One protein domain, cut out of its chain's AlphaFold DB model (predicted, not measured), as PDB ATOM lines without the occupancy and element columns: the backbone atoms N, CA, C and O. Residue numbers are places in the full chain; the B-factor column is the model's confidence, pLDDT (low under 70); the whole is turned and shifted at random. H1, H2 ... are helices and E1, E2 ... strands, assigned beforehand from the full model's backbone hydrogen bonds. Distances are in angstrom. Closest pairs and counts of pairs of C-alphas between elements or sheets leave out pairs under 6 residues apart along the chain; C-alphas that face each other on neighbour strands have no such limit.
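This is residues 59 to 232 of the 704 residues of an uncharacterized protein of Metarhizium robertsii (UniProt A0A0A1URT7). A wall of seven strands, strongly twisted and curled, has helices H2, H3 and H4 packed over one face, and its E1, E5 and E7 part wraps round the long H4. The short H1 and H5 lie off the sheet, near H4, with H5 by its last turns. The printed part has 174 residues, in the order E1 H1 E2 E3 E4 E5 H2 H3 H4 H5 E6 E7; the mixed sheet runs E4 E3 E2 E1 E5 E6 E7, and the class is mixed, helices and strands. It is compact, with a radius of gyration of the C-alphas of 15.5 A, and rounded, spanning 42 by 40 by 31 A.

Find C-alpha 59 at (-37.237, 12.728, 28.257); from there E1 runs 21.8 A to residue 66. H1 is residues 71 to 74. E2, residues 80 to 88, covers 24.3 A; E3 is 96 to 102, E4 112 to 118. E5, residues 126 to 135, bends by 68 degrees at residue 132. H2 is residues 141 to 148 and H3 164 to 177, 19.8 A. H4 starts at C-alpha 186, (-45.516, 1.973, 15.945), and runs 30.3 A to residue 206. H5 is 212 to 215, E6 219 to 223, and E7 228 to 231, ending at (-52.281, 10.528, 31.598).

Start at E1, antiparallel to E2 (N 61 and O 85, 2.8 A) and to E5 (N 62 and O 130, 2.8 A). The hairpins E2 and E3, with N 84 and O 99 2.8 A apart, and E3 and E4, with N 98 and O 116 2.8 A apart, make a meander, each strand the antiparallel neighbour of the one before. E6 is parallel to E5, with N 131 and O 220 2.7 A apart, and forms a hairpin with E7, with N 221 and O 230 2.8 A apart. E5, H2 H3 H4 H5 and E6 form a strand-helix-strand unit, two parallel neighbour strands with helices between. H2, H3 and H4 on one face of the sheet make two layers, one of strands and one of helices. H3 runs along the strands at a height over the sheet of 8.3 A, over E2 and only just over E3, on which 3 of its C-alphas fall. H2 and H3 touch, closest at the C-alphas of Leu 148 and Gly 171, 5.6 A apart, at a steep tilt of 67 degrees, only just short of about perpendicular. Residues 169 to 173 of H3 touch residues 186 to 190 of H4, closest at the C-alphas of Leu 169 and Thr 186, 6.7 A apart. H1 is close to but not clearly touching H4, and H5 touches residues 200 to 204 of H4. In H2, H3 and H4 every O i to N i+4 pair is within hydrogen-bond range; H1 and H5 are too short for one.

Look for the farthest C-alphas at Asp 158 and Gly 210, 44.8 A apart. The printed part has no cut, and the link from H2 to H3, residues 149 to 163, is long. The pLDDT is under 70 at residues 69 to 75, 77, 91 to 94 and 206 to 217.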
ATOM      1  N   ASP A  59     -36.074  13.438  28.755       94.38
ATOM      2  CA  ASP A  59     -37.237  12.728  28.257       94.38
ATOM      3  C   ASP A  59     -37.372  12.936  26.755       94.38
ATOM      4  O   ASP A  59     -37.191  14.046  26.244       94.38
ATOM      5  N   ILE A  60     -37.696  11.847  26.062       96.44
ATOM      6  CA  ILE A  60     -38.016  11.838  24.641       96.44
ATOM      7  C   ILE A  60     -39.536  11.762  24.537       96.44
ATOM      8  O   ILE A  60     -40.175  10.811  24.999       96.44
ATOM      9  N   LEU A  61     -40.116  12.814  23.974       96.44
ATOM     10  CA  LEU A  61     -41.548  13.061  23.931       96.44
ATOM     11  C   LEU A  61     -41.981  13.198  22.469       96.44
ATOM     12  O   LEU A  61     -41.326  13.885  21.690       96.44
ATOM     13  N   LEU A  62     -43.113  12.616  22.101       97.50
ATOM     14  CA  LEU A  62     -43.806  12.948  20.865       97.50
ATOM     15  C   LEU A  62     -44.738  14.136  21.133       97.50
ATOM     16  O   LEU A  62     -45.610  14.063  21.998       97.50
ATOM     17  N   ALA A  63     -44.541  15.238  20.418       96.25
ATOM     18  CA  ALA A  63     -45.301  16.471  20.564       96.25
ATOM     19  C   ALA A  63     -46.335  16.622  19.442       96.25
ATOM     20  O   ALA A  63     -46.011  16.460  18.262       96.25
ATOM     21  N   LEU A  64     -47.562  16.981  19.822       95.12
ATOM     22  CA  LEU A  64     -48.692  17.166  18.917       95.12
ATOM     23  C   LEU A  64     -49.068  18.638  18.833       95.12
ATOM     24  O   LEU A  64     -49.407  19.259  19.840       95.12
ATOM     25  N   TYR A  65     -49.060  19.178  17.621       93.12
ATOM     26  CA  TYR A  65     -49.473  20.545  17.337       93.12
ATOM     27  C   TYR A  65     -50.707  20.541  16.446       93.12
ATOM     28  O   TYR A  65     -50.776  19.765  15.491       93.12
ATOM     29  N   TYR A  66     -51.669  21.427  16.690       87.88
ATOM     30  CA  TYR A  66     -52.760  21.593  15.731       87.88
ATOM     31  C   TYR A  66     -52.279  22.385  14.506       87.88
ATOM     32  O   TYR A  66     -51.589  23.401  14.634       87.88
ATOM     33  N   ARG A  67     -52.622  21.914  13.298       82.25
ATOM     34  CA  ARG A  67     -52.320  22.619  12.036       82.25
ATOM     35  C   ARG A  67     -53.424  23.607  11.671       82.25
ATOM     36  O   ARG A  67     -53.144  24.780  11.442       82.25
ATOM     37  N   ASP A  68     -54.657  23.112  11.635       74.44
ATOM     38  CA  ASP A  68     -55.846  23.840  11.196       74.44
ATOM     39  C   ASP A  68     -57.078  23.313  11.962       74.44
ATOM     40  O   ASP A  68     -57.361  22.109  11.885       74.44
ATOM     41  N   PRO A  69     -57.829  24.176  12.679       65.75
ATOM     42  CA  PRO A  69     -59.084  23.808  13.337       65.75
ATOM     43  C   PRO A  69     -60.086  23.088  12.416       65.75
ATOM     44  O   PRO A  69     -60.857  22.241  12.872       65.75
ATOM     45  N   LEU A  70     -60.071  23.379  11.110       59.44
ATOM     46  CA  LEU A  70     -60.994  22.800  10.130       59.44
ATOM     47  C   LEU A  70     -60.595  21.383   9.683       59.44
ATOM     48  O   LEU A  70     -61.465  20.585   9.313       59.44
ATOM     49  N   ALA A  71     -59.306  21.033   9.738       56.78
ATOM     50  CA  ALA A  71     -58.805  19.719   9.325       56.78
ATOM     51  C   ALA A  71     -59.206  18.597  10.303       56.78
ATOM     52  O   ALA A  71     -59.444  17.462   9.884       56.78
ATOM     53  N   LEU A  72     -59.376  18.933  11.584       57.75
ATOM     54  CA  LEU A  72     -59.605  17.994  12.691       57.75
ATOM     55  C   LEU A  72     -60.947  17.253  12.616       57.75
ATOM     56  O   LEU A  72     -61.067  16.115  13.071       57.75
ATOM     57  N   TRP A  73     -61.934  17.822  11.921       58.25
ATOM     58  CA  TRP A  73     -63.231  17.181  11.668       58.25
ATOM     59  C   TRP A  73     -63.147  15.968  10.738       58.25
ATOM     60  O   TRP A  73     -64.097  15.193  10.651       58.25
ATOM     61  N   LYS A  74     -62.034  15.799  10.015       60.72
ATOM     62  CA  LYS A  74     -61.835  14.678   9.088       60.72
ATOM     63  C   LYS A  74     -61.246  13.435   9.774       60.72
ATOM     64  O   LYS A  74     -61.099  12.428   9.090       60.72
ATOM     65  N   LYS A  75     -60.916  13.492  11.080       63.41
ATOM     66  CA  LYS A  75     -60.270  12.408  11.860       63.41
ATOM     67  C   LYS A  75     -59.068  11.766  11.141       63.41
ATOM     68  O   LYS A  75     -58.850  10.564  11.240       63.41
ATOM     69  N   LYS A  76     -58.304  12.548  10.375       71.75
ATOM     70  CA  LYS A  76     -57.114  12.048   9.670       71.75
ATOM     71  C   LYS A  76     -55.868  12.281  10.514       71.75
ATOM     72  O   LYS A  76     -55.777  13.325  11.157       71.75
ATOM     73  N   LEU A  77     -54.899  11.369  10.446       69.19
ATOM     74  CA  LEU A  77     -53.582  11.512  11.082       69.19
ATOM     75  C   LEU A  77     -52.927  12.868  10.756       69.19
ATOM     76  O   LEU A  77     -52.451  13.562  11.649       69.19
ATOM     77  N   ASP A  78     -53.053  13.320   9.506       75.81
ATOM     78  CA  ASP A  78     -52.494  14.591   9.017       75.81
ATOM     79  C   ASP A  78     -53.173  15.861   9.569       75.81
ATOM     80  O   ASP A  78     -52.801  16.977   9.199       75.81
ATOM     81  N   SER A  79     -54.183  15.723  10.436       79.88
ATOM     82  CA  SER A  79     -54.835  16.872  11.086       79.88
ATOM     83  C   SER A  79     -53.919  17.552  12.112       79.88
ATOM     84  O   SER A  79     -54.142  18.708  12.480       79.88
ATOM     85  N   PHE A  80     -52.872  16.848  12.549       90.25
ATOM     86  CA  PHE A  80     -51.878  17.324  13.499       90.25
ATOM     87  C   PHE A  80     -50.507  17.451  12.832       90.25
ATOM     88  O   PHE A  80     -50.171  16.746  11.882       90.25
ATOM     89  N   HIS A  81     -49.684  18.353  13.348       94.69
ATOM     90  CA  HIS A  81     -48.256  18.365  13.090       94.69
ATOM     91  C   HIS A  81     -47.548  17.634  14.232       94.69
ATOM     92  O   HIS A  81     -47.807  17.920  15.400       94.69
ATOM     93  N   TRP A  82     -46.709  16.657  13.892       96.44
ATOM     94  CA  TRP A  82     -46.001  15.820  14.858       96.44
ATOM     95  C   TRP A  82     -44.526  16.206  14.865       96.44
ATOM     96  O   TRP A  82     -43.937  16.437  13.810       96.44
ATOM     97  N   GLY A  83     -43.935  16.251  16.054       97.50
ATOM     98  CA  GLY A  83     -42.504  16.470  16.236       97.50
ATOM     99  C   GLY A  83     -41.968  15.685  17.424       97.50
ATOM    100  O   GLY A  83     -42.728  15.272  18.296       97.50
ATOM    101  N   ILE A  84     -40.657  15.486  17.469       98.31
ATOM    102  CA  ILE A  84     -39.969  14.801  18.563       98.31
ATOM    103  C   ILE A  84     -39.295  15.855  19.440       98.31
ATOM    104  O   ILE A  84     -38.511  16.682  18.978       98.31
ATOM    105  N   HIS A  85     -39.632  15.842  20.722       96.81
ATOM    106  CA  HIS A  85     -39.111  16.716  21.763       96.81
ATOM    107  C   HIS A  85     -38.093  15.964  22.609       96.81
ATOM    108  O   HIS A  85     -38.396  14.902  23.140       96.81
ATOM    109  N   VAL A  86     -36.921  16.559  22.814       96.38
ATOM    110  CA  VAL A  86     -35.956  16.122  23.828       96.38
ATOM    111  C   VAL A  86     -35.901  17.184  24.915       96.38
ATOM    112  O   VAL A  86     -35.428  18.301  24.690       96.38
ATOM    113  N   THR A  87     -36.447  16.853  26.084       93.12
ATOM    114  CA  THR A  87     -36.619  17.789  27.203       93.12
ATOM    115  C   THR A  87     -35.766  17.351  28.390       93.12
ATOM    116  O   THR A  87     -35.924  16.220  28.845       93.12
ATOM    117  N   PRO A  88     -34.876  18.203  28.925       89.56
ATOM    118  CA  PRO A  88     -34.133  17.892  30.141       89.56
ATOM    119  C   PRO A  88     -35.072  17.590  31.316       89.56
ATOM    120  O   PRO A  88     -36.023  18.332  31.565       89.56
ATOM    121  N   GLU A  89     -34.792  16.518  32.053       82.00
ATOM    122  CA  GLU A  89     -35.554  16.148  33.247       82.00
ATOM    123  C   GLU A  89     -35.429  17.253  34.314       82.00
ATOM    124  O   GLU A  89     -34.366  17.858  34.478       82.00
ATOM    125  N   ASN A  90     -36.512  17.530  35.048       71.25
ATOM    126  CA  ASN A  90     -36.573  18.522  36.135       71.25
ATOM    127  C   ASN A  90     -36.352  19.996  35.739       71.25
ATOM    128  O   ASN A  90     -36.235  20.851  36.619       71.25
ATOM    129  N   VAL A  91     -36.324  20.332  34.445       68.25
ATOM    130  CA  VAL A  91     -36.291  21.729  33.991       68.25
ATOM    131  C   VAL A  91     -37.654  22.078  33.392       68.25
ATOM    132  O   VAL A  91     -37.915  21.730  32.240       68.25
ATOM    133  N   PRO A  92     -38.549  22.752  34.140       56.84
ATOM    134  CA  PRO A  92     -39.884  23.066  33.652       56.84
ATOM    135  C   PRO A  92     -39.809  24.015  32.447       56.84
ATOM    136  O   PRO A  92     -39.601  25.221  32.573       56.84
ATOM    137  N   GLY A  93     -39.946  23.435  31.254       58.25
ATOM    138  CA  GLY A  93     -40.418  24.084  30.032       58.25
ATOM    139  C   GLY A  93     -39.504  25.093  29.333       58.25
ATOM    140  O   GLY A  93     -39.855  25.531  28.247       58.25
ATOM    141  N   LYS A  94     -38.345  25.486  29.870       62.84
ATOM    142  CA  LYS A  94     -37.594  26.617  29.281       62.84
ATOM    143  C   LYS A  94     -36.688  26.278  28.090       62.84
ATOM    144  O   LYS A  94     -36.310  27.200  27.375       62.84
ATOM    145  N   SER A  95     -36.335  25.012  27.858       81.06
ATOM    146  CA  SER A  95     -35.423  24.642  26.764       81.06
ATOM    147  C   SER A  95     -35.604  23.186  26.337       81.06
ATOM    148  O   SER A  95     -34.994  22.287  26.914       81.06
ATOM    149  N   THR A  96     -36.423  22.963  25.313       93.56
ATOM    150  CA  THR A  96     -36.642  21.661  24.670       93.56
ATOM    151  C   THR A  96     -36.090  21.705  23.251       93.56
ATOM    152  O   THR A  96     -36.369  22.648  22.513       93.56
ATOM    153  N   THR A  97     -35.339  20.684  22.847       96.62
ATOM    154  CA  THR A  97     -34.941  20.531  21.441       96.62
ATOM    155  C   THR A  97     -36.082  19.863  20.684       96.62
ATOM    156  O   THR A  97     -36.510  18.772  21.058       96.62
ATOM    157  N   LEU A  98     -36.596  20.526  19.650       97.12
ATOM    158  CA  LEU A  98     -37.623  20.017  18.747       97.12
ATOM    159  C   LEU A  98     -36.981  19.589  17.427       97.12
ATOM    160  O   LEU A  98     -36.264  20.374  16.808       97.12
ATOM    161  N   PHE A  99     -37.308  18.371  17.006       98.38
ATOM    162  CA  PHE A  99     -37.003  17.794  15.702       98.38
ATOM    163  C   PHE A  99     -38.307  17.525  14.956       98.38
ATOM    164  O   PHE A  99     -39.208  16.883  15.507       98.38
ATOM    165  N   HIS A 100     -38.445  18.010  13.728       97.69
ATOM    166  CA  HIS A 100     -39.665  17.823  12.942       97.69
ATOM    167  C   HIS A 100     -39.434  18.003  11.443       97.69
ATOM    168  O   HIS A 100     -38.459  18.618  11.023       97.69
ATOM    169  N   ALA A 101     -40.366  17.473  10.649       97.19
ATOM    170  CA  ALA A 101     -40.456  17.747   9.220       97.19
ATOM    171  C   ALA A 101     -41.497  18.846   8.961       97.19
ATOM    172  O   ALA A 101     -42.689  18.666   9.249       97.19
ATOM    173  N   VAL A 102     -41.060  19.973   8.404       94.44
ATOM    174  CA  VAL A 102     -41.886  21.157   8.114       94.44
ATOM    175  C   VAL A 102     -42.029  21.376   6.616       94.44
ATOM    176  O   VAL A 102     -41.171  20.974   5.847       94.44
ATOM    177  N   ASN A 103     -43.124  22.001   6.190       89.75
ATOM    178  CA  ASN A 103     -43.395  22.311   4.785       89.75
ATOM    179  C   ASN A 103     -43.764  23.796   4.637       89.75
ATOM    180  O   ASN A 103     -44.887  24.132   4.267       89.75
ATOM    181  N   GLU A 104     -42.835  24.674   5.030       82.62
ATOM    182  CA  GLU A 104     -43.020  26.137   5.072       82.62
ATOM    183  C   GLU A 104     -42.426  26.870   3.848       82.62
ATOM    184  O   GLU A 104     -42.530  28.093   3.758       82.62
ATOM    185  N   GLY A 105     -41.833  26.138   2.898       79.81
ATOM    186  CA  GLY A 105     -41.323  26.687   1.639       79.81
ATOM    187  C   GLY A 105     -42.419  27.035   0.622       79.81
ATOM    188  O   GLY A 105     -43.605  26.790   0.843       79.81
ATOM    189  N   GLU A 106     -42.014  27.582  -0.532       77.19
ATOM    190  CA  GLU A 106     -42.937  27.921  -1.634       77.19
ATOM    191  C   GLU A 106     -43.703  26.693  -2.156       77.19
ATOM    192  O   GLU A 106     -44.863  26.802  -2.559       77.19
ATOM    193  N   ASP A 107     -43.075  25.515  -2.102       84.75
ATOM    194  CA  ASP A 107     -43.704  24.251  -2.454       84.75
ATOM    195  C   ASP A 107     -44.139  23.473  -1.207       84.75
ATOM    196  O   ASP A 107     -43.371  22.735  -0.591       84.75
ATOM    197  N   LEU A 108     -45.429  23.577  -0.875       83.06
ATOM    198  CA  LEU A 108     -46.048  22.879   0.257       83.06
ATOM    199  C   LEU A 108     -45.991  21.341   0.157       83.06
ATOM    200  O   LEU A 108     -46.418  20.659   1.099       83.06
ATOM    201  N   LYS A 109     -45.537  20.782  -0.973       86.00
ATOM    202  CA  LYS A 109     -45.362  19.338  -1.177       86.00
ATOM    203  C   LYS A 109     -43.988  18.826  -0.750       86.00
ATOM    204  O   LYS A 109     -43.864  17.617  -0.552       86.00
ATOM    205  N   VAL A 110     -43.006  19.707  -0.578       89.19
ATOM    206  CA  VAL A 110     -41.646  19.353  -0.162       89.19
ATOM    207  C   VAL A 110     -41.483  19.658   1.324       89.19
ATOM    208  O   VAL A 110     -41.842  20.742   1.785       89.19
ATOM    209  N   PHE A 111     -40.987  18.681   2.085       94.06
ATOM    210  CA  PHE A 111     -40.693  18.857   3.502       94.06
ATOM    211  C   PHE A 111     -39.195  19.036   3.739       94.06
ATOM    212  O   PHE A 111     -38.365  18.449   3.049       94.06
ATOM    213  N   GLU A 112     -38.865  19.794   4.776       96.06
ATOM    214  CA  GLU A 112     -37.509  20.014   5.261       96.06
ATOM    215  C   GLU A 112     -37.386  19.524   6.705       96.06
ATOM    216  O   GLU A 112     -38.320  19.639   7.503       96.06
ATOM    217  N   TYR A 113     -36.230  18.950   7.035       97.31
ATOM    218  CA  TYR A 113     -35.890  18.577   8.402       97.31
ATOM    219  C   TYR A 113     -35.421  19.817   9.159       97.31
ATOM    220  O   TYR A 113     -34.454  20.463   8.759       97.31
ATOM    221  N   GLU A 114     -36.076  20.120  10.275       97.12
ATOM    222  CA  GLU A 114     -35.722  21.243  11.134       97.12
ATOM    223  C   GLU A 114     -35.382  20.750  12.548       97.12
ATOM    224  O   GLU A 114     -36.108  19.954  13.159       97.12
ATOM    225  N   LYS A 115     -34.276  21.274  13.086       97.19
ATOM    226  CA  LYS A 115     -33.886  21.173  14.494       97.19
ATOM    227  C   LYS A 115     -33.878  22.569  15.092       97.19
ATOM    228  O   LYS A 115     -33.125  23.432  14.645       97.19
ATOM    229  N   ARG A 116     -34.638  22.779  16.165       95.69
ATOM    230  CA  ARG A 116     -34.669  24.073  16.856       95.69
ATOM    231  C   ARG A 116     -34.878  23.950  18.354       95.69
ATOM    232  O   ARG A 116     -35.464  22.991  18.848       95.69
ATOM    233  N   LEU A 117     -34.417  24.962  19.083       94.75
ATOM    234  CA  LEU A 117     -34.675  25.095  20.511       94.75
ATOM    235  C   LEU A 117     -36.001  25.829  20.722       94.75
ATOM    236  O   LEU A 117     -36.193  26.929  20.207       94.75
ATOM    237  N   VAL A 118     -36.915  25.232  21.483       93.69
ATOM    238  CA  VAL A 118     -38.235  25.800  21.772       93.69
ATOM    239  C   VAL A 118     -38.514  25.818  23.270       93.69
ATOM    240  O   VAL A 118     -38.007  24.999  24.034       93.69
ATOM    241  N   ASN A 119     -39.377  26.743  23.684       91.19
ATOM    242  CA  ASN A 119     -40.077  26.671  24.960       91.19
ATOM    243  C   ASN A 119     -41.474  26.091  24.683       91.19
ATOM    244  O   ASN A 119     -42.288  26.818  24.104       91.19
ATOM    245  N   PRO A 120     -41.766  24.826  25.054       89.19
ATOM    246  CA  PRO A 120     -43.067  24.207  24.809       89.19
ATOM    247  C   PRO A 120     -44.234  24.988  25.419       89.19
ATOM    248  O   PRO A 120     -45.281  25.074  24.792       89.19
ATOM    249  N   LEU A 121     -44.033  25.623  26.581       85.00
ATOM    250  CA  LEU A 121     -45.070  26.401  27.274       85.00
ATOM    251  C   LEU A 121     -45.432  27.695  26.524       85.00
ATOM    252  O   LEU A 121     -46.476  28.289  26.756       85.00
ATOM    253  N   ALA A 122     -44.555  28.159  25.628       87.75
ATOM    254  CA  ALA A 122     -44.804  29.330  24.789       87.75
ATOM    255  C   ALA A 122     -45.441  28.970  23.432       87.75
ATOM    256  O   ALA A 122     -45.772  29.862  22.647       87.75
ATOM    257  N   GLN A 123     -45.592  27.677  23.118       88.69
ATOM    258  CA  GLN A 123     -46.118  27.232  21.831       88.69
ATOM    259  C   GLN A 123     -47.648  27.185  21.860       88.69
ATOM    260  O   GLN A 123     -48.235  26.166  22.201       88.69
ATOM    261  N   LYS A 124     -48.303  28.254  21.390       87.00
ATOM    262  CA  LYS A 124     -49.780  28.342  21.307       87.00
ATOM    263  C   LYS A 124     -50.450  27.198  20.536       87.00
ATOM    264  O   LYS A 124     -51.646  26.982  20.683       87.00
ATOM    265  N   LYS A 125     -49.704  26.523  19.656       90.69
ATOM    266  CA  LYS A 125     -50.211  25.417  18.835       90.69
ATOM    267  C   LYS A 125     -50.025  24.036  19.458       90.69
ATOM    268  O   LYS A 125     -50.540  23.073  18.900       90.69
ATOM    269  N   LEU A 126     -49.265  23.921  20.548       92.31
ATOM    270  CA  LEU A 126     -48.993  22.644  21.199       92.31
ATOM    271  C   LEU A 126     -50.248  22.177  21.941       92.31
ATOM    272  O   LEU A 126     -50.722  22.866  22.834       92.31
ATOM    273  N   LEU A 127     -50.775  21.013  21.567       91.12
ATOM    274  CA  LEU A 127     -51.962  20.421  22.187       91.12
ATOM    275  C   LEU A 127     -51.619  19.457  23.316       91.12
ATOM    276  O   LEU A 127     -52.337  19.382  24.303       91.12
ATOM    277  N   GLY A 128     -50.545  18.693  23.154       92.75
ATOM    278  CA  GLY A 128     -50.168  17.668  24.112       92.75
ATOM    279  C   GLY A 128     -48.834  17.029  23.767       92.75
ATOM    280  O   GLY A 128     -48.284  17.222  22.676       92.75
ATOM    281  N   ARG A 129     -48.293  16.280  24.727       94.44
ATOM    282  CA  ARG A 129     -47.018  15.571  24.595       94.44
ATOM    283  C   ARG A 129     -47.139  14.183  25.205       94.44
ATOM    284  O   ARG A 129     -47.732  14.037  26.268       94.44
ATOM    285  N   ILE A 130     -46.543  13.193  24.553       96.31
ATOM    286  CA  ILE A 130     -46.545  11.800  25.003       96.31
ATOM    287  C   ILE A 130     -45.099  11.351  25.210       96.31
ATOM    288  O   ILE A 130     -44.308  11.365  24.271       96.31
ATOM    289  N   LYS A 131     -44.735  10.948  26.425       96.00
ATOM    290  CA  LYS A 131     -43.434  10.357  26.746       96.00
ATOM    291  C   LYS A 131     -43.343   8.966  26.145       96.00
ATOM    292  O   LYS A 131     -44.129   8.089  26.497       96.00
ATOM    293  N   ILE A 132     -42.365   8.798  25.259       97.25
ATOM    294  CA  ILE A 132     -42.078   7.541  24.554       97.25
ATOM    295  C   ILE A 132     -40.769   6.896  25.021       97.25
ATOM    296  O   ILE A 132     -40.486   5.756  24.676       97.25
ATOM    297  N   GLY A 133     -39.964   7.609  25.816       95.19
ATOM    298  CA  GLY A 133     -38.765   7.060  26.435       95.19
ATOM    299  C   GLY A 133     -37.959   8.102  27.204       95.19
ATOM    300  O   GLY A 133     -38.300   9.287  27.240       95.19
ATOM    301  N   THR A 134     -36.863   7.652  27.803       95.00
ATOM    302  CA  THR A 134     -35.863   8.509  28.446       95.00
ATOM    303  C   THR A 134     -34.523   8.242  27.779       95.00
ATOM    304  O   THR A 134     -34.094   7.097  27.672       95.00
ATOM    305  N   LYS A 135     -33.859   9.306  27.330       91.75
ATOM    306  CA  LYS A 135     -32.554   9.244  26.679       91.75
ATOM    307  C   LYS A 135     -31.522   8.612  27.627       91.75
ATOM    308  O   LYS A 135     -31.327   9.158  28.719       91.75
ATOM    309  N   PRO A 136     -30.786   7.566  27.206       92.12
ATOM    310  CA  PRO A 136     -29.663   7.042  27.975       92.12
ATOM    311  C   PRO A 136     -28.636   8.140  28.283       92.12
ATOM    312  O   PRO A 136     -28.439   9.075  27.499       92.12
ATOM    313  N   SER A 137     -27.952   8.052  29.422       88.69
ATOM    314  CA  SER A 137     -26.909   9.023  29.787       88.69
ATOM    315  C   SER A 137     -25.753   9.041  28.779       88.69
ATOM    316  O   SER A 137     -25.156  10.090  28.552       88.69
ATOM    317  N   THR A 138     -25.495   7.911  28.122       90.50
ATOM    318  CA  THR A 138     -24.459   7.726  27.096       90.50
ATOM    319  C   THR A 138     -24.784   8.361  25.745       90.50
ATOM    320  O   THR A 138     -23.870   8.556  24.953       90.50
ATOM    321  N   VAL A 139     -26.048   8.692  25.477       93.50
ATOM    322  CA  VAL A 139     -26.506   9.245  24.193       93.50
ATOM    323  C   VAL A 139     -26.636  10.762  24.327       93.50
ATOM    324  O   VAL A 139     -27.288  11.242  25.252       93.50
ATOM    325  N   SER A 140     -26.024  11.548  23.446       94.88
ATOM    326  CA  SER A 140     -26.162  13.015  23.414       94.88
ATOM    327  C   SER A 140     -27.387  13.467  22.602       94.88
ATOM    328  O   SER A 140     -28.043  12.670  21.932       94.88
ATOM    329  N   VAL A 141     -27.742  14.756  22.669       94.50
ATOM    330  CA  VAL A 141     -28.804  15.314  21.806       94.50
ATOM    331  C   VAL A 141     -28.337  15.342  20.347       94.50
ATOM    332  O   VAL A 141     -29.146  15.170  19.441       94.50
ATOM    333  N   GLU A 142     -27.037  15.513  20.123       96.56
ATOM    334  CA  GLU A 142     -26.381  15.424  18.820       96.56
ATOM    335  C   GLU A 142     -26.454  14.005  18.243       96.56
ATOM    336  O   GLU A 142     -26.684  13.853  17.051       96.56
ATOM    337  N   ASP A 143     -26.351  12.962  19.067       97.00
ATOM    338  CA  ASP A 143     -26.538  11.582  18.598       97.00
ATOM    339  C   ASP A 143     -27.984  11.332  18.149       97.00
ATOM    340  O   ASP A 143     -28.216  10.701  17.119       97.00
ATOM    341  N   ILE A 144     -28.964  11.883  18.876       97.56
ATOM    342  CA  ILE A 144     -30.379  11.848  18.471       97.56
ATOM    343  C   ILE A 144     -30.581  12.596  17.146       97.56
ATOM    344  O   ILE A 144     -31.253  12.085  16.255       97.56
ATOM    345  N   ASP A 145     -29.985  13.778  16.993       98.12
ATOM    346  CA  ASP A 145     -30.027  14.569  15.757       98.12
ATOM    347  C   ASP A 145     -29.416  13.810  14.569       98.12
ATOM    348  O   ASP A 145     -30.005  13.731  13.491       98.12
ATOM    349  N   ASN A 146     -28.269  13.163  14.785       97.62
ATOM    350  CA  ASN A 146     -27.611  12.329  13.784       97.62
ATOM    351  C   ASN A 146     -28.485  11.139  13.367       97.62
ATOM    352  O   ASN A 146     -28.460  10.752  12.203       97.62
ATOM    353  N   LEU A 147     -29.261  10.552  14.284       97.88
ATOM    354  CA  LEU A 147     -30.207   9.481  13.957       97.88
ATOM    355  C   LEU A 147     -31.420  10.011  13.183       97.88
ATOM    356  O   LEU A 147     -31.795   9.432  12.165       97.88
ATOM    357  N   LEU A 148     -32.030  11.106  13.645       97.88
ATOM    358  CA  LEU A 148     -33.260  11.649  13.058       97.88
ATOM    359  C   LEU A 148     -33.036  12.323  11.698       97.88
ATOM    360  O   LEU A 148     -33.903  12.226  10.833       97.88
ATOM    361  N   SER A 149     -31.872  12.930  11.465       97.38
ATOM    362  CA  SER A 149     -31.497  13.505  10.161       97.38
ATOM    363  C   SER A 149     -31.296  12.458   9.058       97.38
ATOM    364  O   SER A 149     -31.322  12.798   7.878       97.38
ATOM    365  N   GLN A 150     -31.140  11.178   9.416       97.50
ATOM    366  CA  GLN A 150     -31.100  10.067   8.456       97.50
ATOM    367  C   GLN A 150     -32.493   9.599   8.017       97.50
ATOM    368  O   GLN A 150     -32.597   8.779   7.105       97.50
ATOM    369  N   VAL A 151     -33.564  10.056   8.672       97.69
ATOM    370  CA  VAL A 151     -34.933   9.697   8.294       97.69
ATOM    371  C   VAL A 151     -35.315  10.494   7.043       97.69
ATOM    372  O   VAL A 151     -35.295  11.725   7.105       97.69
ATOM    373  N   PRO A 152     -35.688   9.837   5.926       96.56
ATOM    374  CA  PRO A 152     -36.100  10.539   4.716       96.56
ATOM    375  C   PRO A 152     -37.235  11.521   5.005       96.56
ATOM    376  O   PRO A 152     -38.243  11.160   5.620       96.56
ATOM    377  N   VAL A 153     -37.064  12.773   4.580       96.25
ATOM    378  CA  VAL A 153     -38.117  13.783   4.693       96.25
ATOM    379  C   VAL A 153     -39.225  13.499   3.670       96.25
ATOM    380  O   VAL A 153     -38.913  13.119   2.542       96.25
ATOM    381  N   PRO A 154     -40.505  13.674   4.039       93.88
ATOM    382  CA  PRO A 154     -41.635  13.445   3.146       93.88
ATOM    383  C   PRO A 154     -41.552  14.249   1.846       93.88
ATOM    384  O   PRO A 154     -41.324  15.461   1.878       93.88
ATOM    385  N   ASN A 155     -41.854  13.611   0.718       91.56
ATOM    386  CA  ASN A 155     -42.053  14.306  -0.549       91.56
ATOM    387  C   ASN A 155     -43.389  13.905  -1.176       91.56
ATOM    388  O   ASN A 155     -43.549  12.827  -1.749       91.56
ATOM    389  N   LYS A 156     -44.361  14.821  -1.133       86.88
ATOM    390  CA  LYS A 156     -45.706  14.562  -1.662       86.88
ATOM    391  C   LYS A 156     -45.764  14.477  -3.186       86.88
ATOM    392  O   LYS A 156     -46.810  14.094  -3.712       86.88
ATOM    393  N   HIS A 157     -44.695  14.845  -3.894       86.88
ATOM    394  CA  HIS A 157     -44.580  14.565  -5.328       86.88
ATOM    395  C   HIS A 157     -44.311  13.086  -5.598       86.88
ATOM    396  O   HIS A 157     -44.863  12.548  -6.555       86.88
ATOM    397  N   ASP A 158     -43.529  12.437  -4.735       85.19
ATOM    398  CA  ASP A 158     -43.134  11.035  -4.889       85.19
ATOM    399  C   ASP A 158     -44.197  10.098  -4.301       85.19
ATOM    400  O   ASP A 158     -44.569   9.095  -4.912       85.19
ATOM    401  N   ALA A 159     -44.751  10.460  -3.139       84.94
ATOM    402  CA  ALA A 159     -45.802   9.703  -2.476       84.94
ATOM    403  C   ALA A 159     -46.794  10.631  -1.759       84.94
ATOM    404  O   ALA A 159     -46.523  11.206  -0.705       84.94
ATOM    405  N   ALA A 160     -48.009  10.738  -2.307       81.75
ATOM    406  CA  ALA A 160     -49.046  11.642  -1.799       81.75
ATOM    407  C   ALA A 160     -49.482  11.368  -0.342       81.75
ATOM    408  O   ALA A 160     -50.083  12.241   0.288       81.75
ATOM    409  N   SER A 161     -49.209  10.168   0.181       81.25
ATOM    410  CA  SER A 161     -49.519   9.750   1.554       81.25
ATOM    411  C   SER A 161     -48.465  10.156   2.587       81.25
ATOM    412  O   SER A 161     -48.715   9.988   3.778       81.25
ATOM    413  N   GLU A 162     -47.297  10.652   2.177       86.75
ATOM    414  CA  GLU A 162     -46.254  11.045   3.125       86.75
ATOM    415  C   GLU A 162     -46.557  12.397   3.790       86.75
ATOM    416  O   GLU A 162     -47.067  13.344   3.176       86.75
ATOM    417  N   SER A 163     -46.245  12.499   5.082       92.38
ATOM    418  CA  SER A 163     -46.502  13.688   5.891       92.38
ATOM    419  C   SER A 163     -45.539  13.795   7.076       92.38
ATOM    420  O   SER A 163     -44.755  12.891   7.359       92.38
ATOM    421  N   CYS A 164     -45.608  14.894   7.835       93.81
ATOM    422  CA  CYS A 164     -44.836  15.012   9.079       93.81
ATOM    423  C   CYS A 164     -45.140  13.884  10.083       93.81
ATOM    424  O   CYS A 164     -44.312  13.598  10.941       93.81
ATOM    425  N   VAL A 165     -46.318  13.252   9.984       94.19
ATOM    426  CA  VAL A 165     -46.705  12.122  10.836       94.19
ATOM    427  C   VAL A 165     -45.907  10.881  10.456       94.19
ATOM    428  O   VAL A 165     -45.307  10.259  11.330       94.19
ATOM    429  N   SER A 166     -45.834  10.554   9.159       93.69
ATOM    430  CA  SER A 166     -45.033   9.418   8.694       93.69
ATOM    431  C   SER A 166     -43.550   9.619   9.007       93.69
ATOM    432  O   SER A 166     -42.901   8.684   9.468       93.69
ATOM    433  N   TRP A 167     -43.034  10.848   8.867       97.19
ATOM    434  CA  TRP A 167     -41.670  11.186   9.285       97.19
ATOM    435  C   TRP A 167     -41.442  10.946  10.781       97.19
ATOM    436  O   TRP A 167     -40.488  10.269  11.154       97.19
ATOM    437  N   ALA A 168     -42.333  11.450  11.642       97.75
ATOM    438  CA  ALA A 168     -42.192  11.300  13.087       97.75
ATOM    439  C   ALA A 168     -42.236   9.823  13.515       97.75
ATOM    440  O   ALA A 168     -41.421   9.405  14.332       97.75
ATOM    441  N   LEU A 169     -43.128   9.017  12.925       96.88
ATOM    442  CA  LEU A 169     -43.202   7.573  13.180       96.88
ATOM    443  C   LEU A 169     -41.935   6.838  12.719       96.88
ATOM    444  O   LEU A 169     -41.412   6.004  13.457       96.88
ATOM    445  N   CYS A 170     -41.395   7.172  11.544       97.00
ATOM    446  CA  CYS A 170     -40.101   6.647  11.101       97.00
ATOM    447  C   CYS A 170     -38.958   7.083  12.033       97.00
ATOM    448  O   CYS A 170     -38.076   6.280  12.327       97.00
ATOM    449  N   GLY A 171     -39.003   8.308  12.562       97.75
ATOM    450  CA  GLY A 171     -38.085   8.787  13.595       97.75
ATOM    451  C   GLY A 171     -38.152   7.966  14.879       97.75
ATOM    452  O   GLY A 171     -37.112   7.568  15.396       97.75
ATOM    453  N   VAL A 172     -39.354   7.631  15.358       98.12
ATOM    454  CA  VAL A 172     -39.539   6.731  16.511       98.12
ATOM    455  C   VAL A 172     -38.892   5.371  16.245       98.12
ATOM    456  O   VAL A 172     -38.092   4.926  17.066       98.12
ATOM    457  N   ARG A 173     -39.136   4.754  15.078       98.12
ATOM    458  CA  ARG A 173     -38.482   3.483  14.697       98.12
ATOM    459  C   ARG A 173     -36.964   3.608  14.677       98.12
ATOM    460  O   ARG A 173     -36.271   2.755  15.217       98.12
ATOM    461  N   LYS A 174     -36.436   4.706  14.130       97.94
ATOM    462  CA  LYS A 174     -34.990   4.939  14.068       97.94
ATOM    463  C   LYS A 174     -34.356   5.056  15.456       97.94
ATOM    464  O   LYS A 174     -33.248   4.570  15.674       97.94
ATOM    465  N   LEU A 175     -35.064   5.663  16.408       97.81
ATOM    466  CA  LEU A 175     -34.636   5.728  17.807       97.81
ATOM    467  C   LEU A 175     -34.712   4.359  18.504       97.81
ATOM    468  O   LEU A 175     -33.844   4.065  19.327       97.81
ATOM    469  N   GLN A 176     -35.695   3.517  18.166       97.50
ATOM    470  CA  GLN A 176     -35.787   2.129  18.647       97.50
ATOM    471  C   GLN A 176     -34.634   1.272  18.107       97.50
ATOM    472  O   GLN A 176     -33.954   0.596  18.875       97.50
ATOM    473  N   GLU A 177     -34.358   1.352  16.802       97.06
ATOM    474  CA  GLU A 177     -33.233   0.669  16.142       97.06
ATOM    475  C   GLU A 177     -31.880   1.084  16.736       97.06
ATOM    476  O   GLU A 177     -30.992   0.251  16.911       97.06
ATOM    477  N   GLY A 178     -31.731   2.367  17.079       96.25
ATOM    478  CA  GLY A 178     -30.541   2.905  17.737       96.25
ATOM    479  C   GLY A 178     -30.425   2.561  19.227       96.25
ATOM    480  O   GLY A 178     -29.471   3.000  19.865       96.25
ATOM    481  N   GLY A 179     -31.388   1.831  19.803       96.50
ATOM    482  CA  GLY A 179     -31.420   1.502  21.230       96.50
ATOM    483  C   GLY A 179     -31.572   2.724  22.143       96.50
ATOM    484  O   GLY A 179     -31.204   2.670  23.317       96.50
ATOM    485  N   VAL A 180     -32.074   3.844  21.611       96.88
ATOM    486  CA  VAL A 180     -32.279   5.090  22.365       96.88
ATOM    487  C   VAL A 180     -33.579   5.033  23.169       96.88
ATOM    488  O   VAL A 180     -33.648   5.595  24.259       96.88
ATOM    489  N   ILE A 181     -34.599   4.353  22.644       97.00
ATOM    490  CA  ILE A 181     -35.873   4.087  23.324       97.00
ATOM    491  C   ILE A 181     -36.247   2.606  23.191       97.00
ATOM    492  O   ILE A 181     -35.714   1.897  22.340       97.00
ATOM    493  N   GLU A 182     -37.165   2.143  24.037       96.19
ATOM    494  CA  GLU A 182     -37.675   0.771  23.998       96.19
ATOM    495  C   GLU A 182     -38.462   0.495  22.707       96.19
ATOM    496  O   GLU A 182     -39.166   1.365  22.189       96.19
ATOM    497  N   SER A 183     -38.345  -0.729  22.188       96.56
ATOM    498  CA  SER A 183     -39.074  -1.167  20.997       96.56
ATOM    499  C   SER A 183     -40.539  -1.468  21.319       96.56
ATOM    500  O   SER A 183     -40.847  -2.166  22.280       96.56
ATOM    501  N   PHE A 184     -41.442  -0.952  20.493       96.19
ATOM    502  CA  PHE A 184     -42.888  -1.143  20.567       96.19
ATOM    503  C   PHE A 184     -43.510  -0.980  19.178       96.19
ATOM    504  O   PHE A 184     -42.927  -0.330  18.305       96.19
ATOM    505  N   ASP A 185     -44.707  -1.536  18.980       95.19
ATOM    506  CA  ASP A 185     -45.415  -1.424  17.706       95.19
ATOM    507  C   ASP A 185     -45.842   0.025  17.416       95.19
ATOM    508  O   ASP A 185     -46.696   0.606  18.090       95.19
ATOM    509  N   THR A 186     -45.238   0.602  16.379       93.81
ATOM    510  CA  THR A 186     -45.516   1.973  15.945       93.81
ATOM    511  C   THR A 186     -46.874   2.150  15.267       93.81
ATOM    512  O   THR A 186     -47.361   3.279  15.231       93.81
ATOM    513  N   GLU A 187     -47.486   1.085  14.735       87.00
ATOM    514  CA  GLU A 187     -48.812   1.178  14.108       87.00
ATOM    515  C   GLU A 187     -49.884   1.398  15.176       87.00
ATOM    516  O   GLU A 187     -50.530   2.448  15.177       87.00
ATOM    517  N   THR A 188     -49.970   0.501  16.162       89.12
ATOM    518  CA  THR A 188     -50.883   0.644  17.311       89.12
ATOM    519  C   THR A 188     -50.629   1.946  18.078       89.12
ATOM    520  O   THR A 188     -51.565   2.644  18.473       89.12
ATOM    521  N   PHE A 189     -49.356   2.321  18.250       94.31
ATOM    522  CA  PHE A 189     -48.987   3.591  18.871       94.31
ATOM    523  C   PHE A 189     -49.580   4.795  18.124       94.31
ATOM    524  O   PHE A 189     -50.092   5.716  18.760       94.31
ATOM    525  N   SER A 190     -49.558   4.793  16.788       93.94
ATOM    526  CA  SER A 190     -50.053   5.922  15.994       93.94
ATOM    527  C   SER A 190     -51.548   6.194  16.201       93.94
ATOM    528  O   SER A 190     -51.949   7.358  16.314       93.94
ATOM    529  N   ASP A 191     -52.353   5.141  16.363       89.88
ATOM    530  CA  ASP A 191     -53.784   5.248  16.657       89.88
ATOM    531  C   ASP A 191     -54.031   5.842  18.050       89.88
ATOM    532  O   ASP A 191     -54.871   6.731  18.219       89.88
ATOM    533  N   GLN A 192     -53.251   5.416  19.050       93.69
ATOM    534  CA  GLN A 192     -53.333   5.942  20.417       93.69
ATOM    535  C   GLN A 192     -52.936   7.420  20.496       93.69
ATOM    536  O   GLN A 192     -53.575   8.207  21.198       93.69
ATOM    537  N   VAL A 193     -51.903   7.816  19.753       93.81
ATOM    538  CA  VAL A 193     -51.471   9.214  19.653       93.81
ATOM    539  C   VAL A 193     -52.563  10.070  19.010       93.81
ATOM    540  O   VAL A 193     -52.840  11.173  19.486       93.81
ATOM    541  N   LEU A 194     -53.207   9.568  17.949       89.94
ATOM    542  CA  LEU A 194     -54.304  10.266  17.282       89.94
ATOM    543  C   LEU A 194     -55.495  10.467  18.223       89.94
ATOM    544  O   LEU A 194     -56.048  11.568  18.288       89.94
ATOM    545  N   GLN A 195     -55.875   9.422  18.961       90.31
ATOM    546  CA  GLN A 195     -56.945   9.498  19.948       90.31
ATOM    547  C   GLN A 195     -56.629  10.541  21.028       90.31
ATOM    548  O   GLN A 195     -57.431  11.451  21.245       90.31
ATOM    549  N   TYR A 196     -55.437  10.471  21.628       92.69
ATOM    550  CA  TYR A 196     -54.991  11.433  22.636       92.69
ATOM    551  C   TYR A 196     -54.996  12.873  22.096       92.69
ATOM    552  O   TYR A 196     -55.509  13.781  22.749       92.69
ATOM    553  N   GLY A 197     -54.498  13.100  20.875       90.88
ATOM    554  CA  GLY A 197     -54.510  14.422  20.242       90.88
ATOM    555  C   GLY A 197     -55.916  14.990  20.034       90.88
ATOM    556  O   GLY A 197     -56.140  16.182  20.250       90.88
ATOM    557  N   LEU A 198     -56.882  14.147  19.651       88.81
ATOM    558  CA  LEU A 198     -58.287  14.545  19.503       88.81
ATOM    559  C   LEU A 198     -58.934  14.887  20.851       88.81
ATOM    560  O   LEU A 198     -59.714  15.837  20.920       88.81
ATOM    561  N   GLU A 199     -58.619  14.139  21.907       89.00
ATOM    562  CA  GLU A 199     -59.094  14.412  23.267       89.00
ATOM    563  C   GLU A 199     -58.541  15.740  23.796       89.00
ATOM    564  O   GLU A 199     -59.321  16.578  24.251       89.00
ATOM    565  N   GLN A 200     -57.234  15.988  23.645       89.12
ATOM    566  CA  GLN A 200     -56.621  17.265  24.035       89.12
ATOM    567  C   GLN A 200     -57.201  18.444  23.245       89.12
ATOM    568  O   GLN A 200     -57.536  19.473  23.824       89.12
ATOM    569  N   PHE A 201     -57.390  18.292  21.930       86.50
ATOM    570  CA  PHE A 201     -57.998  19.343  21.116       86.50
ATOM    571  C   PHE A 201     -59.427  19.675  21.562       86.50
ATOM    572  O   PHE A 201     -59.785  20.846  21.687       86.50
ATOM    573  N   ARG A 202     -60.250  18.661  21.851       83.50
ATOM    574  CA  ARG A 202     -61.593  18.893  22.402       83.50
ATOM    575  C   ARG A 202     -61.515  19.634  23.728       83.50
ATOM    576  O   ARG A 202     -62.218  20.619  23.892       83.50
ATOM    577  N   ALA A 203     -60.630  19.210  24.627       83.19
ATOM    578  CA  ALA A 203     -60.446  19.878  25.909       83.19
ATOM    579  C   ALA A 203     -60.082  21.364  25.737       83.19
ATOM    580  O   ALA A 203     -60.614  22.193  26.466       83.19
ATOM    581  N   THR A 204     -59.275  21.728  24.729       80.19
ATOM    582  CA  THR A 204     -58.973  23.143  24.433       80.19
ATOM    583  C   THR A 204     -60.159  23.943  23.889       80.19
ATOM    584  O   THR A 204     -60.245  25.130  24.168       80.19
ATOM    585  N   LEU A 205     -61.092  23.327  23.152       76.62
ATOM    586  CA  LEU A 205     -62.288  24.024  22.651       76.62
ATOM    587  C   LEU A 205     -63.311  24.331  23.751       76.62
ATOM    588  O   LEU A 205     -64.112  25.247  23.597       76.62
ATOM    589  N   TYR A 206     -63.301  23.536  24.820       67.31
ATOM    590  CA  TYR A 206     -64.263  23.620  25.920       67.31
ATOM    591  C   TYR A 206     -63.667  24.226  27.197       67.31
ATOM    592  O   TYR A 206     -64.361  24.336  28.204       67.31
ATOM    593  N   ALA A 207     -62.388  24.606  27.178       68.06
ATOM    594  CA  ALA A 207     -61.753  25.289  28.291       68.06
ATOM    595  C   ALA A 207     -62.243  26.738  28.345       68.06
ATOM    596  O   ALA A 207     -62.066  27.496  27.392       68.06
ATOM    597  N   ASP A 208     -62.839  27.130  29.470       53.16
ATOM    598  CA  ASP A 208     -63.147  28.531  29.738       53.16
ATOM    599  C   ASP A 208     -61.844  29.353  29.680       53.16
ATOM    600  O   ASP A 208     -60.777  28.835  30.020       53.16
ATOM    601  N   THR A 209     -61.900  30.616  29.250       53.94
ATOM    602  CA  THR A 209     -60.727  31.429  28.823       53.94
ATOM    603  C   THR A 209     -59.565  31.562  29.837       53.94
ATOM    604  O   THR A 209     -58.502  32.076  29.494       53.94
ATOM    605  N   GLY A 210     -59.721  31.075  31.075       53.56
ATOM    606  CA  GLY A 210     -58.667  30.968  32.093       53.56
ATOM    607  C   GLY A 210     -57.953  29.606  32.209       53.56
ATOM    608  O   GLY A 210     -56.874  29.561  32.797       53.56
ATOM    609  N   ALA A 211     -58.496  28.512  31.658       55.03
ATOM    610  CA  ALA A 211     -57.986  27.139  31.823       55.03
ATOM    611  C   ALA A 211     -57.112  26.632  30.651       55.03
ATOM    612  O   ALA A 211     -56.497  25.565  30.743       55.03
ATOM    613  N   GLU A 212     -56.996  27.399  29.560       54.19
ATOM    614  CA  GLU A 212     -56.208  27.029  28.366       54.19
ATOM    615  C   GLU A 212     -54.730  26.727  28.681       54.19
ATOM    616  O   GLU A 212     -54.110  25.863  28.053       54.19
ATOM    617  N   ASN A 213     -54.179  27.395  29.701       54.25
ATOM    618  CA  ASN A 213     -52.800  27.214  30.148       54.25
ATOM    619  C   ASN A 213     -52.613  26.017  31.089       54.25
ATOM    620  O   ASN A 213     -51.480  25.744  31.454       54.25
ATOM    621  N   GLU A 214     -53.646  25.305  31.535       58.25
ATOM    622  CA  GLU A 214     -53.463  24.134  32.411       58.25
ATOM    623  C   GLU A 214     -53.524  22.818  31.618       58.25
ATOM    624  O   GLU A 214     -52.804  21.861  31.905       58.25
ATOM    625  N   ILE A 215     -54.317  22.798  30.545       56.09
ATOM    626  CA  ILE A 215     -54.553  21.611  29.712       56.09
ATOM    627  C   ILE A 215     -53.369  21.339  28.774       56.09
ATOM    628  O   ILE A 215     -52.919  20.199  28.667       56.09
ATOM    629  N   THR A 216     -52.787  22.381  28.175       58.22
ATOM    630  CA  THR A 216     -51.677  22.289  27.201       58.22
ATOM    631  C   THR A 216     -50.359  21.746  27.776       58.22
ATOM    632  O   THR A 216     -49.408  21.478  27.036       58.22
ATOM    633  N   HIS A 217     -50.284  21.528  29.093       68.06
ATOM    634  CA  HIS A 217     -49.056  21.126  29.776       68.06
ATOM    635  C   HIS A 217     -49.023  19.687  30.273       68.06
ATOM    636  O   HIS A 217     -47.940  19.230  30.655       68.06
ATOM    637  N   LYS A 218     -50.141  18.954  30.217       81.69
ATOM    638  CA  LYS A 218     -50.161  17.545  30.620       81.69
ATOM    639  C   LYS A 218     -49.269  16.726  29.682       81.69
ATOM    640  O   LYS A 218     -49.403  16.784  28.460       81.69
ATOM    641  N   ILE A 219     -48.327  15.992  30.265       90.38
ATOM    642  CA  ILE A 219     -47.504  15.014  29.555       90.38
ATOM    643  C   ILE A 219     -48.129  13.655  29.830       90.38
ATOM    644  O   ILE A 219     -48.163  13.212  30.973       90.38
ATOM    645  N   ALA A 220     -48.644  13.006  28.793       94.06
ATOM    646  CA  ALA A 220     -49.052  11.617  28.906       94.06
ATOM    647  C   ALA A 220     -47.841  10.692  28.748       94.06
ATOM    648  O   ALA A 220     -46.806  11.092  28.214       94.06
ATOM    649  N   ARG A 221     -47.965   9.443  29.178       95.44
ATOM    650  CA  ARG A 221     -46.956   8.399  29.004       95.44
ATOM    651  C   ARG A 221     -47.528   7.287  28.139       95.44
ATOM    652  O   ARG A 221     -48.656   6.861  28.360       95.44
ATOM    653  N   TYR A 222     -46.753   6.806  27.175       95.94
ATOM    654  CA  TYR A 222     -47.118   5.589  26.461       95.94
ATOM    655  C   TYR A 222     -46.696   4.363  27.279       95.94
ATOM    656  O   TYR A 222     -45.516   4.196  27.593       95.94
ATOM    657  N   ASP A 223     -47.664   3.533  27.663       94.12
ATOM    658  CA  ASP A 223     -47.424   2.249  28.315       94.12
ATOM    659  C   ASP A 223     -47.272   1.170  27.236       94.12
ATOM    660  O   ASP A 223     -48.243   0.754  26.601       94.12
ATOM    661  N   VAL A 224     -46.029   0.728  27.033       91.31
ATOM    662  CA  VAL A 224     -45.665  -0.282  26.030       91.31
ATOM    663  C   VAL A 224     -46.327  -1.633  26.309       91.31
ATOM    664  O   VAL A 224     -46.677  -2.341  25.367       91.31
ATOM    665  N   GLN A 225     -46.543  -1.989  27.578       91.25
ATOM    666  CA  GLN A 225     -47.144  -3.275  27.942       91.25
ATOM    667  C   GLN A 225     -48.647  -3.284  27.672       91.25
ATOM    668  O   GLN A 225     -49.197  -4.303  27.260       91.25
ATOM    669  N   GLN A 226     -49.311  -2.149  27.897       90.12
ATOM    670  CA  GLN A 226     -50.752  -2.017  27.682       90.12
ATOM    671  C   GLN A 226     -51.117  -1.572  26.262       90.12
ATOM    672  O   GLN A 226     -52.281  -1.688  25.877       90.12
ATOM    673  N   GLY A 227     -50.160  -1.034  25.501       90.62
ATOM    674  CA  GLY A 227     -50.409  -0.435  24.192       90.62
ATOM    675  C   GLY A 227     -51.345   0.773  24.272       90.62
ATOM    676  O   GLY A 227     -52.178   0.962  23.389       90.62
ATOM    677  N   LYS A 228     -51.271   1.553  25.361       92.69
ATOM    678  CA  LYS A 228     -52.179   2.678  25.640       92.69
ATOM    679  C   LYS A 228     -51.443   3.898  26.171       92.69
ATOM    680  O   LYS A 228     -50.403   3.797  26.818       92.69
ATOM    681  N   THR A 229     -52.027   5.064  25.924       92.00
ATOM    682  CA  THR A 229     -51.567   6.331  26.495       92.00
ATOM    683  C   THR A 229     -52.217   6.541  27.863       92.00
ATOM    684  O   THR A 229     -53.440   6.566  27.968       92.00
ATOM    685  N   VAL A 230     -51.409   6.708  28.907       93.19
ATOM    686  CA  VAL A 230     -51.860   6.971  30.280       93.19
ATOM    687  C   VAL A 230     -51.521   8.415  30.630       93.19
ATOM    688  O   VAL A 230     -50.375   8.844  30.503       93.19
ATOM    689  N   VAL A 231     -52.517   9.189  31.053       88.56
ATOM    690  CA  VAL A 231     -52.281  10.528  31.598       88.56
ATOM    691  C   VAL A 231     -51.909  10.347  33.063       88.56
ATOM    692  O   VAL A 231     -52.745   9.924  33.855       88.56
ATOM    693  N   GLU A 232     -50.657  10.629  33.423       79.19
ATOM    694  CA  GLU A 232     -50.274  10.672  34.832       79.19
ATOM    695  C   GLU A 232     -51.006  11.856  35.471       79.19
ATOM    696  O   GLU A 232     -50.740  13.023  35.167       79.19
TER     697      GLU A 232